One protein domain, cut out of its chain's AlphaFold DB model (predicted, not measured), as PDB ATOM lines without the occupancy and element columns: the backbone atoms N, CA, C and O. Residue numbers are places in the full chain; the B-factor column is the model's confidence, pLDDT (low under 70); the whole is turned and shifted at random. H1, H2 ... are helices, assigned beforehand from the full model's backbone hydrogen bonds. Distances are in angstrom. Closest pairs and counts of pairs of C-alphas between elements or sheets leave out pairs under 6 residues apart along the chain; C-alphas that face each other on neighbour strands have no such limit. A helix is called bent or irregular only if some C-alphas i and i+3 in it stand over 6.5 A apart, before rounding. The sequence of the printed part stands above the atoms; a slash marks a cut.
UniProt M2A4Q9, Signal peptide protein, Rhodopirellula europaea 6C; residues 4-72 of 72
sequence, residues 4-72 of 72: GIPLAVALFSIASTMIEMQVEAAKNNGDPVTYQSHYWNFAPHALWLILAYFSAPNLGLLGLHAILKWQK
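What this domain is: This is residues 4 to 72 of the 72 residues of the protein "Signal peptide protein" of Rhodopirellula europaea 6C (UniProt M2A4Q9). What shape do these atoms make? H1 runs out along a thin rod, and H2 and H3, end to end, fold back beside it; residues 56 to 72, of which 56 to 70 belong to H3, stick out as a free arm. What is it built of? The printed part has 69 residues with three named helices, in the order H1, H2, H3, and no named strand; the class is all helix. How spread out is it? It is extended, with a radius of gyration of the C-alphas of 19.2 A and spans of 68 by 20 by 8 A.

Where its parts are: Where is the first helix? H1, residues 4 to 27, begins at C-alpha 4 (132.148, 160.478, 39.229) and is 34.8 A long from first to last C-alpha. What follows? H2, residues 33 to 42, is 14.7 A long; it is neither bent nor irregular, but only just: C-alphas 34 and 37 are 6.3 A apart. Where does the last helix end? H3, residues 44 to 70, is 39.8 A long and ends at C-alpha 70 (122.918, 132.106, 43.537). It is irregular, with C-alphas 45 and 48 7.1 A apart, and has a kink of 33 degrees near residue 56.

How they stand to each other: How does H2 stand to H1? They form a helical hairpin, at a shallow tilt of 25 degrees, opposite ways. H1 touches H2 with residues 21 to 25 alone; the closest C-alphas, of Met 21 and Tyr 35, are 7.4 A apart. How does H3 stand to the others? Residues 44 to 54 of H3 touch residues 6 to 17 of H1 at a shallow tilt of 8 degrees, opposite ways; the closest C-alphas, of Ala 10 and Leu 47, are 5.9 A apart. H2 and H3 meet only through their link. What do the backbones show? Every O i to N i+4 pair is within hydrogen-bond range in H1, against 4 of 6 in H2 and 19 of 23 in H3.

The domain as a whole: How far does it reach? The two C-alphas farthest apart, of Asn 29 and Lys 72, are 68.3 A apart. Is it continuous? The printed part has no cut, and both links are tight. Where is confidence low? The model's pLDDT is under 70 at residues 4, 6, 30 to 48 and 71 to 72, and the mean of the printed part is 72.3.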
ATOM      1  N   GLY A   4     131.999 159.040  39.492       67.81
ATOM      2  CA  GLY A   4     132.148 160.478  39.229       67.81
ATOM      3  C   GLY A   4     132.803 161.234  40.388       67.81
ATOM      4  O   GLY A   4     133.667 162.073  40.167       67.81
ATOM      5  N   ILE A   5     132.436 160.884  41.623       74.06
ATOM      6  CA  ILE A   5     133.011 161.468  42.843       74.06
ATOM      7  C   ILE A   5     134.493 161.074  43.015       74.06
ATOM      8  O   ILE A   5     135.310 161.977  43.173       74.06
ATOM      9  N   PRO A   6     134.888 159.786  42.909       69.56
ATOM     10  CA  PRO A   6     136.299 159.388  42.972       69.56
ATOM     11  C   PRO A   6     137.166 160.102  41.936       69.56
ATOM     12  O   PRO A   6     138.267 160.548  42.247       69.56
ATOM     13  N   LEU A   7     136.653 160.230  40.708       75.00
ATOM     14  CA  LEU A   7     137.363 160.888  39.619       75.00
ATOM     15  C   LEU A   7     137.530 162.390  39.881       75.00
ATOM     16  O   LEU A   7     138.619 162.920  39.686       75.00
ATOM     17  N   ALA A   8     136.486 163.068  40.361       77.62
ATOM     18  CA  ALA A   8     136.555 164.488  40.698       77.62
ATOM     19  C   ALA A   8     137.556 164.768  41.831       77.62
ATOM     20  O   ALA A   8     138.351 165.699  41.725       77.62
ATOM     21  N   VAL A   9     137.563 163.934  42.878       76.12
ATOM     22  CA  VAL A   9     138.522 164.045  43.991       76.12
ATOM     23  C   VAL A   9     139.951 163.823  43.496       76.12
ATOM     24  O   VAL A   9     140.834 164.616  43.808       76.12
ATOM     25  N   ALA A  10     140.174 162.801  42.666       73.25
ATOM     26  CA  ALA A  10     141.488 162.527  42.096       73.25
ATOM     27  C   ALA A  10     142.011 163.685  41.228       73.25
ATOM     28  O   ALA A  10     143.162 164.100  41.379       73.25
ATOM     29  N   LEU A  11     141.168 164.230  40.347       78.44
ATOM     30  CA  LEU A  11     141.531 165.360  39.488       78.44
ATOM     31  C   LEU A  11     141.815 166.628  40.301       78.44
ATOM     32  O   LEU A  11     142.782 167.330  40.009       78.44
ATOM     33  N   PHE A  12     141.015 166.896  41.336       80.56
ATOM     34  CA  PHE A  12     141.226 168.038  42.224       80.56
ATOM     35  C   PHE A  12     142.550 167.927  42.986       80.56
ATOM     36  O   PHE A  12     143.318 168.888  43.015       80.56
ATOM     37  N   SER A  13     142.863 166.750  43.536       75.62
ATOM     38  CA  SER A  13     144.147 166.512  44.200       75.62
ATOM     39  C   SER A  13     145.325 166.724  43.251       75.62
ATOM     40  O   SER A  13     146.251 167.442  43.612       75.62
ATOM     41  N   ILE A  14     145.275 166.188  42.023       75.94
ATOM     42  CA  ILE A  14     146.343 166.398  41.031       75.94
ATOM     43  C   ILE A  14     146.518 167.886  40.714       75.94
ATOM     44  O   ILE A  14     147.644 168.384  40.716       75.94
ATOM     45  N   ALA A  15     145.418 168.591  40.438       77.69
ATOM     46  CA  ALA A  15     145.460 170.007  40.097       77.69
ATOM     47  C   ALA A  15     146.056 170.842  41.241       77.69
ATOM     48  O   ALA A  15     146.933 171.666  40.993       77.69
ATOM     49  N   SER A  16     145.647 170.579  42.487       77.69
ATOM     50  CA  SER A  16     146.187 171.255  43.674       77.69
ATOM     51  C   SER A  16     147.696 171.048  43.802       77.69
ATOM     52  O   SER A  16     148.436 172.015  43.961       77.69
ATOM     53  N   THR A  17     148.174 169.808  43.651       75.00
ATOM     54  CA  THR A  17     149.609 169.502  43.726       75.00
ATOM     55  C   THR A  17     150.398 170.180  42.604       75.00
ATOM     56  O   THR A  17     151.489 170.693  42.836       75.00
ATOM     57  N   MET A  18     149.855 170.223  41.382       74.94
ATOM     58  CA  MET A  18     150.510 170.914  40.267       74.94
ATOM     59  C   MET A  18     150.603 172.424  40.480       74.94
ATOM     60  O   MET A  18     151.633 173.015  40.155       74.94
ATOM     61  N   ILE A  19     149.564 173.039  41.048       78.69
ATOM     62  CA  ILE A  19     149.570 174.465  41.388       78.69
ATOM     63  C   ILE A  19     150.616 174.746  42.468       78.69
ATOM     64  O   ILE A  19     151.425 175.655  42.295       78.69
ATOM     65  N   GLU A  20     150.651 173.958  43.543       77.06
ATOM     66  CA  GLU A  20     151.646 174.125  44.609       77.06
ATOM     67  C   GLU A  20     153.080 174.009  44.081       77.06
ATOM     68  O   GLU A  20     153.910 174.867  44.377       77.06
ATOM     69  N   MET A  21     153.361 173.020  43.224       75.31
ATOM     70  CA  MET A  21     154.681 172.888  42.597       75.31
ATOM     71  C   MET A  21     155.059 174.118  41.765       75.31
ATOM     72  O   MET A  21     156.206 174.559  41.821       75.31
ATOM     73  N   GLN A  22     154.123 174.684  40.995       74.44
ATOM     74  CA  GLN A  22     154.396 175.876  40.184       74.44
ATOM     75  C   GLN A  22     154.618 177.125  41.042       74.44
ATOM     76  O   GLN A  22     155.531 177.901  40.761       74.44
ATOM     77  N   VAL A  23     153.817 177.314  42.095       78.38
ATOM     78  CA  VAL A  23     153.951 178.444  43.027       78.38
ATOM     79  C   VAL A  23     155.291 178.389  43.760       78.38
ATOM     80  O   VAL A  23     155.980 179.404  43.872       78.38
ATOM     81  N   GLU A  24     155.691 177.211  44.230       71.12
ATOM     82  CA  GLU A  24     156.922 177.062  45.002       71.12
ATOM     83  C   GLU A  24     158.174 177.090  44.107       71.12
ATOM     84  O   GLU A  24     159.187 177.676  44.493       71.12
ATOM     85  N   ALA A  25     158.102 176.562  42.878       70.25
ATOM     86  CA  ALA A  25     159.159 176.742  41.880       70.25
ATOM     87  C   ALA A  25     159.342 178.227  41.529       70.25
ATOM     88  O   ALA A  25     160.470 178.716  41.485       70.25
ATOM     89  N   ALA A  26     158.248 178.977  41.353       74.19
ATOM     90  CA  ALA A  26     158.309 180.416  41.091       74.19
ATOM     91  C   ALA A  26     158.945 181.205  42.252       74.19
ATOM     92  O   ALA A  26     159.682 182.160  42.008       74.19
ATOM     93  N   LYS A  27     158.713 180.795  43.506       75.50
ATOM     94  CA  LYS A  27     159.372 181.384  44.686       75.50
ATOM     95  C   LYS A  27     160.872 181.087  44.763       75.50
ATOM     96  O   LYS A  27     161.619 181.921  45.262       75.50
ATOM     97  N   ASN A  28     161.314 179.927  44.282       71.44
ATOM     98  CA  ASN A  28     162.700 179.465  44.397       71.44
ATOM     99  C   ASN A  28     163.518 179.700  43.117       71.44
ATOM    100  O   ASN A  28     164.244 178.820  42.662       71.44
ATOM    101  N   ASN A  29     163.401 180.888  42.512       74.44
ATOM    102  CA  ASN A  29     164.110 181.263  41.277       74.44
ATOM    103  C   ASN A  29     163.891 180.304  40.090       74.44
ATOM    104  O   ASN A  29     164.702 180.258  39.165       74.44
ATOM    105  N   GLY A  30     162.795 179.549  40.095       66.50
ATOM    106  CA  GLY A  30     162.484 178.593  39.046       66.50
ATOM    107  C   GLY A  30     163.251 177.278  39.132       66.50
ATOM    108  O   GLY A  30     163.186 176.550  38.148       66.50
ATOM    109  N   ASP A  31     163.947 176.952  40.236       67.50
ATOM    110  CA  ASP A  31     164.571 175.630  40.420       67.50
ATOM    111  C   ASP A  31     163.489 174.563  40.689       67.50
ATOM    112  O   ASP A  31     162.892 174.536  41.771       67.50
ATOM    113  N   PRO A  32     163.205 173.670  39.722       62.19
ATOM    114  CA  PRO A  32     162.182 172.650  39.882       62.19
ATOM    115  C   PRO A  32     162.725 171.387  40.571       62.19
ATOM    116  O   PRO A  32     161.940 170.549  41.018       62.19
ATOM    117  N   VAL A  33     164.050 171.216  40.662       64.50
ATOM    118  CA  VAL A  33     164.694 169.940  41.015       64.50
ATOM    119  C   VAL A  33     164.707 169.720  42.525       64.50
ATOM    120  O   VAL A  33     164.472 168.600  42.986       64.50
ATOM    121  N   THR A  34     164.910 170.777  43.314       62.78
ATOM    122  CA  THR A  34     164.952 170.672  44.782       62.78
ATOM    123  C   THR A  34     163.612 170.202  45.358       62.78
ATOM    124  O   THR A  34     163.577 169.378  46.274       62.78
ATOM    125  N   TYR A  35     162.501 170.667  44.780       59.69
ATOM    126  CA  TYR A  35     161.148 170.387  45.273       59.69
ATOM    127  C   TYR A  35     160.516 169.140  44.668       59.69
ATOM    128  O   TYR A  35     159.639 168.531  45.288       59.69
ATOM    129  N   GLN A  36     160.996 168.701  43.504       60.16
ATOM    130  CA  GLN A  36     160.512 167.479  42.885       60.16
ATOM    131  C   GLN A  36     160.780 166.246  43.756       60.16
ATOM    132  O   GLN A  36     159.925 165.373  43.804       60.16
ATOM    133  N   SER A  37     161.885 166.182  44.510       61.56
ATOM    134  CA  SER A  37     162.142 165.040  45.412       61.56
ATOM    135  C   SER A  37     161.184 164.984  46.613       61.56
ATOM    136  O   SER A  37     160.743 163.901  46.998       61.56
ATOM    137  N   HIS A  38     160.801 166.143  47.165       61.28
ATOM    138  CA  HIS A  38     159.856 166.225  48.280       61.28
ATOM    139  C   HIS A  38     158.449 165.853  47.801       61.28
ATOM    140  O   HIS A  38     157.792 165.002  48.396       61.28
ATOM    141  N   TYR A  39     158.031 166.391  46.654       57.78
ATOM    142  CA  TYR A  39     156.742 166.058  46.060       57.78
ATOM    143  C   TYR A  39     156.701 164.673  45.424       57.78
ATOM    144  O   TYR A  39     155.632 164.099  45.409       57.78
ATOM    145  N   TRP A  40     157.795 164.070  44.954       54.50
ATOM    146  CA  TRP A  40     157.779 162.681  44.466       54.50
ATOM    147  C   TRP A  40     157.513 161.674  45.584       54.50
ATOM    148  O   TRP A  40     156.860 160.666  45.331       54.50
ATOM    149  N   ASN A  41     157.923 161.965  46.821       54.94
ATOM    150  CA  ASN A  41     157.517 161.174  47.986       54.94
ATOM    151  C   ASN A  41     156.054 161.416  48.403       54.94
ATOM    152  O   ASN A  41     155.457 160.550  49.037       54.94
ATOM    153  N   PHE A  42     155.469 162.558  48.031       51.44
ATOM    154  CA  PHE A  42     154.086 162.944  48.346       51.44
ATOM    155  C   PHE A  42     153.125 162.908  47.146       51.44
ATOM    156  O   PHE A  42     151.956 163.262  47.282       51.44
ATOM    157  N   ALA A  43     153.606 162.516  45.966       56.47
ATOM    158  CA  ALA A  43     152.921 162.804  44.716       56.47
ATOM    159  C   ALA A  43     151.594 162.037  44.630       56.47
ATOM    160  O   ALA A  43     151.382 161.059  45.355       56.47
ATOM    161  N   PRO A  44     150.694 162.448  43.718       52.84
ATOM    162  CA  PRO A  44     149.325 161.942  43.589       52.84
ATOM    163  C   PRO A  44     149.243 160.482  43.103       52.84
ATOM    164  O   PRO A  44     148.221 160.046  42.576       52.84
ATOM    165  N   HIS A  45     150.299 159.693  43.319       55.38
ATOM    166  CA  HIS A  45     150.368 158.252  43.112       55.38
ATOM    167  C   HIS A  45     149.207 157.533  43.781       55.38
ATOM    168  O   HIS A  45     148.775 156.514  43.277       55.38
ATOM    169  N   ALA A  46     148.651 158.071  44.869       62.03
ATOM    170  CA  ALA A  46     147.501 157.527  45.587       62.03
ATOM    171  C   ALA A  46     146.167 157.581  44.809       62.03
ATOM    172  O   ALA A  46     145.115 157.277  45.369       62.03
ATOM    173  N   LEU A  47     146.167 157.931  43.523       67.25
ATOM    174  CA  LEU A  47     144.990 157.829  42.658       67.25
ATOM    175  C   LEU A  47     144.346 156.435  42.741       67.25
ATOM    176  O   LEU A  47     143.125 156.310  42.830       67.25
ATOM    177  N   TRP A  48     145.172 155.388  42.819       69.25
ATOM    178  CA  TRP A  48     144.705 154.020  43.053       69.25
ATOM    179  C   TRP A  48     144.116 153.815  44.455       69.25
ATOM    180  O   TRP A  48     143.195 153.020  44.577       69.25
ATOM    181  N   LEU A  49     144.567 154.533  45.493       70.44
ATOM    182  CA  LEU A  49     143.972 154.486  46.839       70.44
ATOM    183  C   LEU A  49     142.584 155.128  46.855       70.44
ATOM    184  O   LEU A  49     141.663 154.567  47.443       70.44
ATOM    185  N   ILE A  50     142.414 156.263  46.172       73.00
ATOM    186  CA  ILE A  50     141.106 156.920  46.024       73.00
ATOM    187  C   ILE A  50     140.166 155.989  45.255       73.00
ATOM    188  O   ILE A  50     139.062 155.693  45.708       73.00
ATOM    189  N   LEU A  51     140.618 155.452  44.122       71.56
ATOM    190  CA  LEU A  51     139.829 154.499  43.344       71.56
ATOM    191  C   LEU A  51     139.519 153.225  44.140       71.56
ATOM    192  O   LEU A  51     138.383 152.760  44.092       71.56
ATOM    193  N   ALA A  52     140.468 152.676  44.902       73.00
ATOM    194  CA  ALA A  52     140.272 151.496  45.744       73.00
ATOM    195  C   ALA A  52     139.261 151.752  46.867       73.00
ATOM    196  O   ALA A  52     138.365 150.933  47.066       73.00
ATOM    197  N   TYR A  53     139.342 152.902  47.543       76.56
ATOM    198  CA  TYR A  53     138.418 153.279  48.615       76.56
ATOM    199  C   TYR A  53     136.961 153.267  48.150       76.56
ATOM    200  O   TYR A  53     136.080 152.786  48.860       76.56
ATOM    201  N   PHE A  54     136.702 153.743  46.932       74.94
ATOM    202  CA  PHE A  54     135.351 153.753  46.386       74.94
ATOM    203  C   PHE A  54     134.983 152.465  45.645       74.94
ATOM    204  O   PHE A  54     133.826 152.070  45.673       74.94
ATOM    205  N   SER A  55     135.907 151.775  44.979       78.25
ATOM    206  CA  SER A  55     135.575 150.563  44.211       78.25
ATOM    207  C   SER A  55     135.451 149.314  45.085       78.25
ATOM    208  O   SER A  55     134.537 148.521  44.859       78.25
ATOM    209  N   ALA A  56     136.292 149.149  46.111       80.88
ATOM    210  CA  ALA A  56     136.327 147.935  46.926       80.88
ATOM    211  C   ALA A  56     135.015 147.658  47.692       80.88
ATOM    212  O   ALA A  56     134.525 146.530  47.610       80.88
ATOM    213  N   PRO A  57     134.369 148.639  48.358       79.12
ATOM    214  CA  PRO A  57     133.094 148.400  49.035       79.12
ATOM    215  C   PRO A  57     131.974 148.047  48.051       79.12
ATOM    216  O   PRO A  57     131.142 147.183  48.323       79.12
ATOM    217  N   ASN A  58     131.975 148.682  46.876       80.50
ATOM    218  CA  ASN A  58     130.965 148.457  45.845       80.50
ATOM    219  C   ASN A  58     131.116 147.090  45.170       80.50
ATOM    220  O   ASN A  58     130.118 146.412  44.930       80.50
ATOM    221  N   LEU A  59     132.352 146.650  44.925       81.88
ATOM    222  CA  LEU A  59     132.644 145.297  44.451       81.88
ATOM    223  C   LEU A  59     132.307 144.244  45.513       81.88
ATOM    224  O   LEU A  59     131.738 143.207  45.174       81.88
ATOM    225  N   GLY A  60     132.577 144.525  46.791       84.56
ATOM    226  CA  GLY A  60     132.191 143.655  47.904       84.56
ATOM    227  C   GLY A  60     130.674 143.471  48.015       84.56
ATOM    228  O   GLY A  60     130.193 142.344  48.122       84.56
ATOM    229  N   LEU A  61     129.906 144.561  47.908       85.00
ATOM    230  CA  LEU A  61     128.439 144.522  47.898       85.00
ATOM    231  C   LEU A  61     127.879 143.772  46.682       85.00
ATOM    232  O   LEU A  61     126.952 142.976  46.831       85.00
ATOM    233  N   LEU A  62     128.450 143.984  45.491       85.19
ATOM    234  CA  LEU A  62     128.068 143.250  44.280       85.19
ATOM    235  C   LEU A  62     128.367 141.752  44.398       85.19
ATOM    236  O   LEU A  62     127.516 140.936  44.045       85.19
ATOM    237  N   GLY A  63     129.538 141.388  44.926       84.94
ATOM    238  CA  GLY A  63     129.915 139.996  45.169       84.94
ATOM    239  C   GLY A  63     128.975 139.316  46.162       84.94
ATOM    240  O   GLY A  63     128.453 138.239  45.878       84.94
ATOM    241  N   LEU A  64     128.673 139.974  47.285       88.38
ATOM    242  CA  LEU A  64     127.720 139.468  48.273       88.38
ATOM    243  C   LEU A  64     126.316 139.298  47.673       88.38
ATOM    244  O   LEU A  64     125.672 138.270  47.880       88.38
ATOM    245  N   HIS A  65     125.852 140.276  46.891       86.25
ATOM    246  CA  HIS A  65     124.564 140.197  46.207       86.25
ATOM    247  C   HIS A  65     124.511 139.026  45.215       86.25
ATOM    248  O   HIS A  65     123.517 138.301  45.173       86.25
ATOM    249  N   ALA A  66     125.580 138.809  44.446       85.19
ATOM    250  CA  ALA A  66     125.677 137.691  43.512       85.19
ATOM    251  C   ALA A  66     125.625 136.336  44.236       85.19
ATOM    252  O   ALA A  66     124.865 135.465  43.818       85.19
ATOM    253  N   ILE A  67     126.355 136.182  45.347       86.00
ATOM    254  CA  ILE A  67     126.344 134.958  46.167       86.00
ATOM    255  C   ILE A  67     124.938 134.682  46.711       86.00
ATOM    256  O   ILE A  67     124.420 133.578  46.554       86.00
ATOM    257  N   LEU A  68     124.287 135.687  47.300       84.50
ATOM    258  CA  LEU A  68     122.939 135.544  47.859       84.50
ATOM    259  C   LEU A  68     121.887 135.213  46.793       84.50
ATOM    260  O   LEU A  68     120.930 134.497  47.078       84.50
ATOM    261  N   LYS A  69     122.054 135.725  45.569       83.38
ATOM    262  CA  LYS A  69     121.165 135.419  44.443       83.38
ATOM    263  C   LYS A  69     121.372 134.002  43.904       83.38
ATOM    264  O   LYS A  69     120.418 133.414  43.420       83.38
ATOM    265  N   TRP A  70     122.588 133.465  43.986       76.56
ATOM    266  CA  TRP A  70     122.918 132.106  43.537       76.56
ATOM    267  C   TRP A  70     122.464 131.016  44.522       76.56
ATOM    268  O   TRP A  70     122.370 129.850  44.159       76.56
ATOM    269  N   GLN A  71     122.199 131.395  45.774       67.25
ATOM    270  CA  GLN A  71     121.692 130.520  46.840       67.25
ATOM    271  C   GLN A  71     120.149 130.451  46.898       67.25
ATOM    272  O   GLN A  71     119.611 129.774  47.774       67.25
ATOM    273  N   LYS A  72     119.438 131.162  46.013       53.88
ATOM    274  CA  LYS A  72     117.974 131.128  45.855       53.88
ATOM    275  C   LYS A  72     117.599 130.445  44.550       53.88
ATOM    276  O   LYS A  72     116.533 129.796  44.547       53.88
TER     277      LYS A  72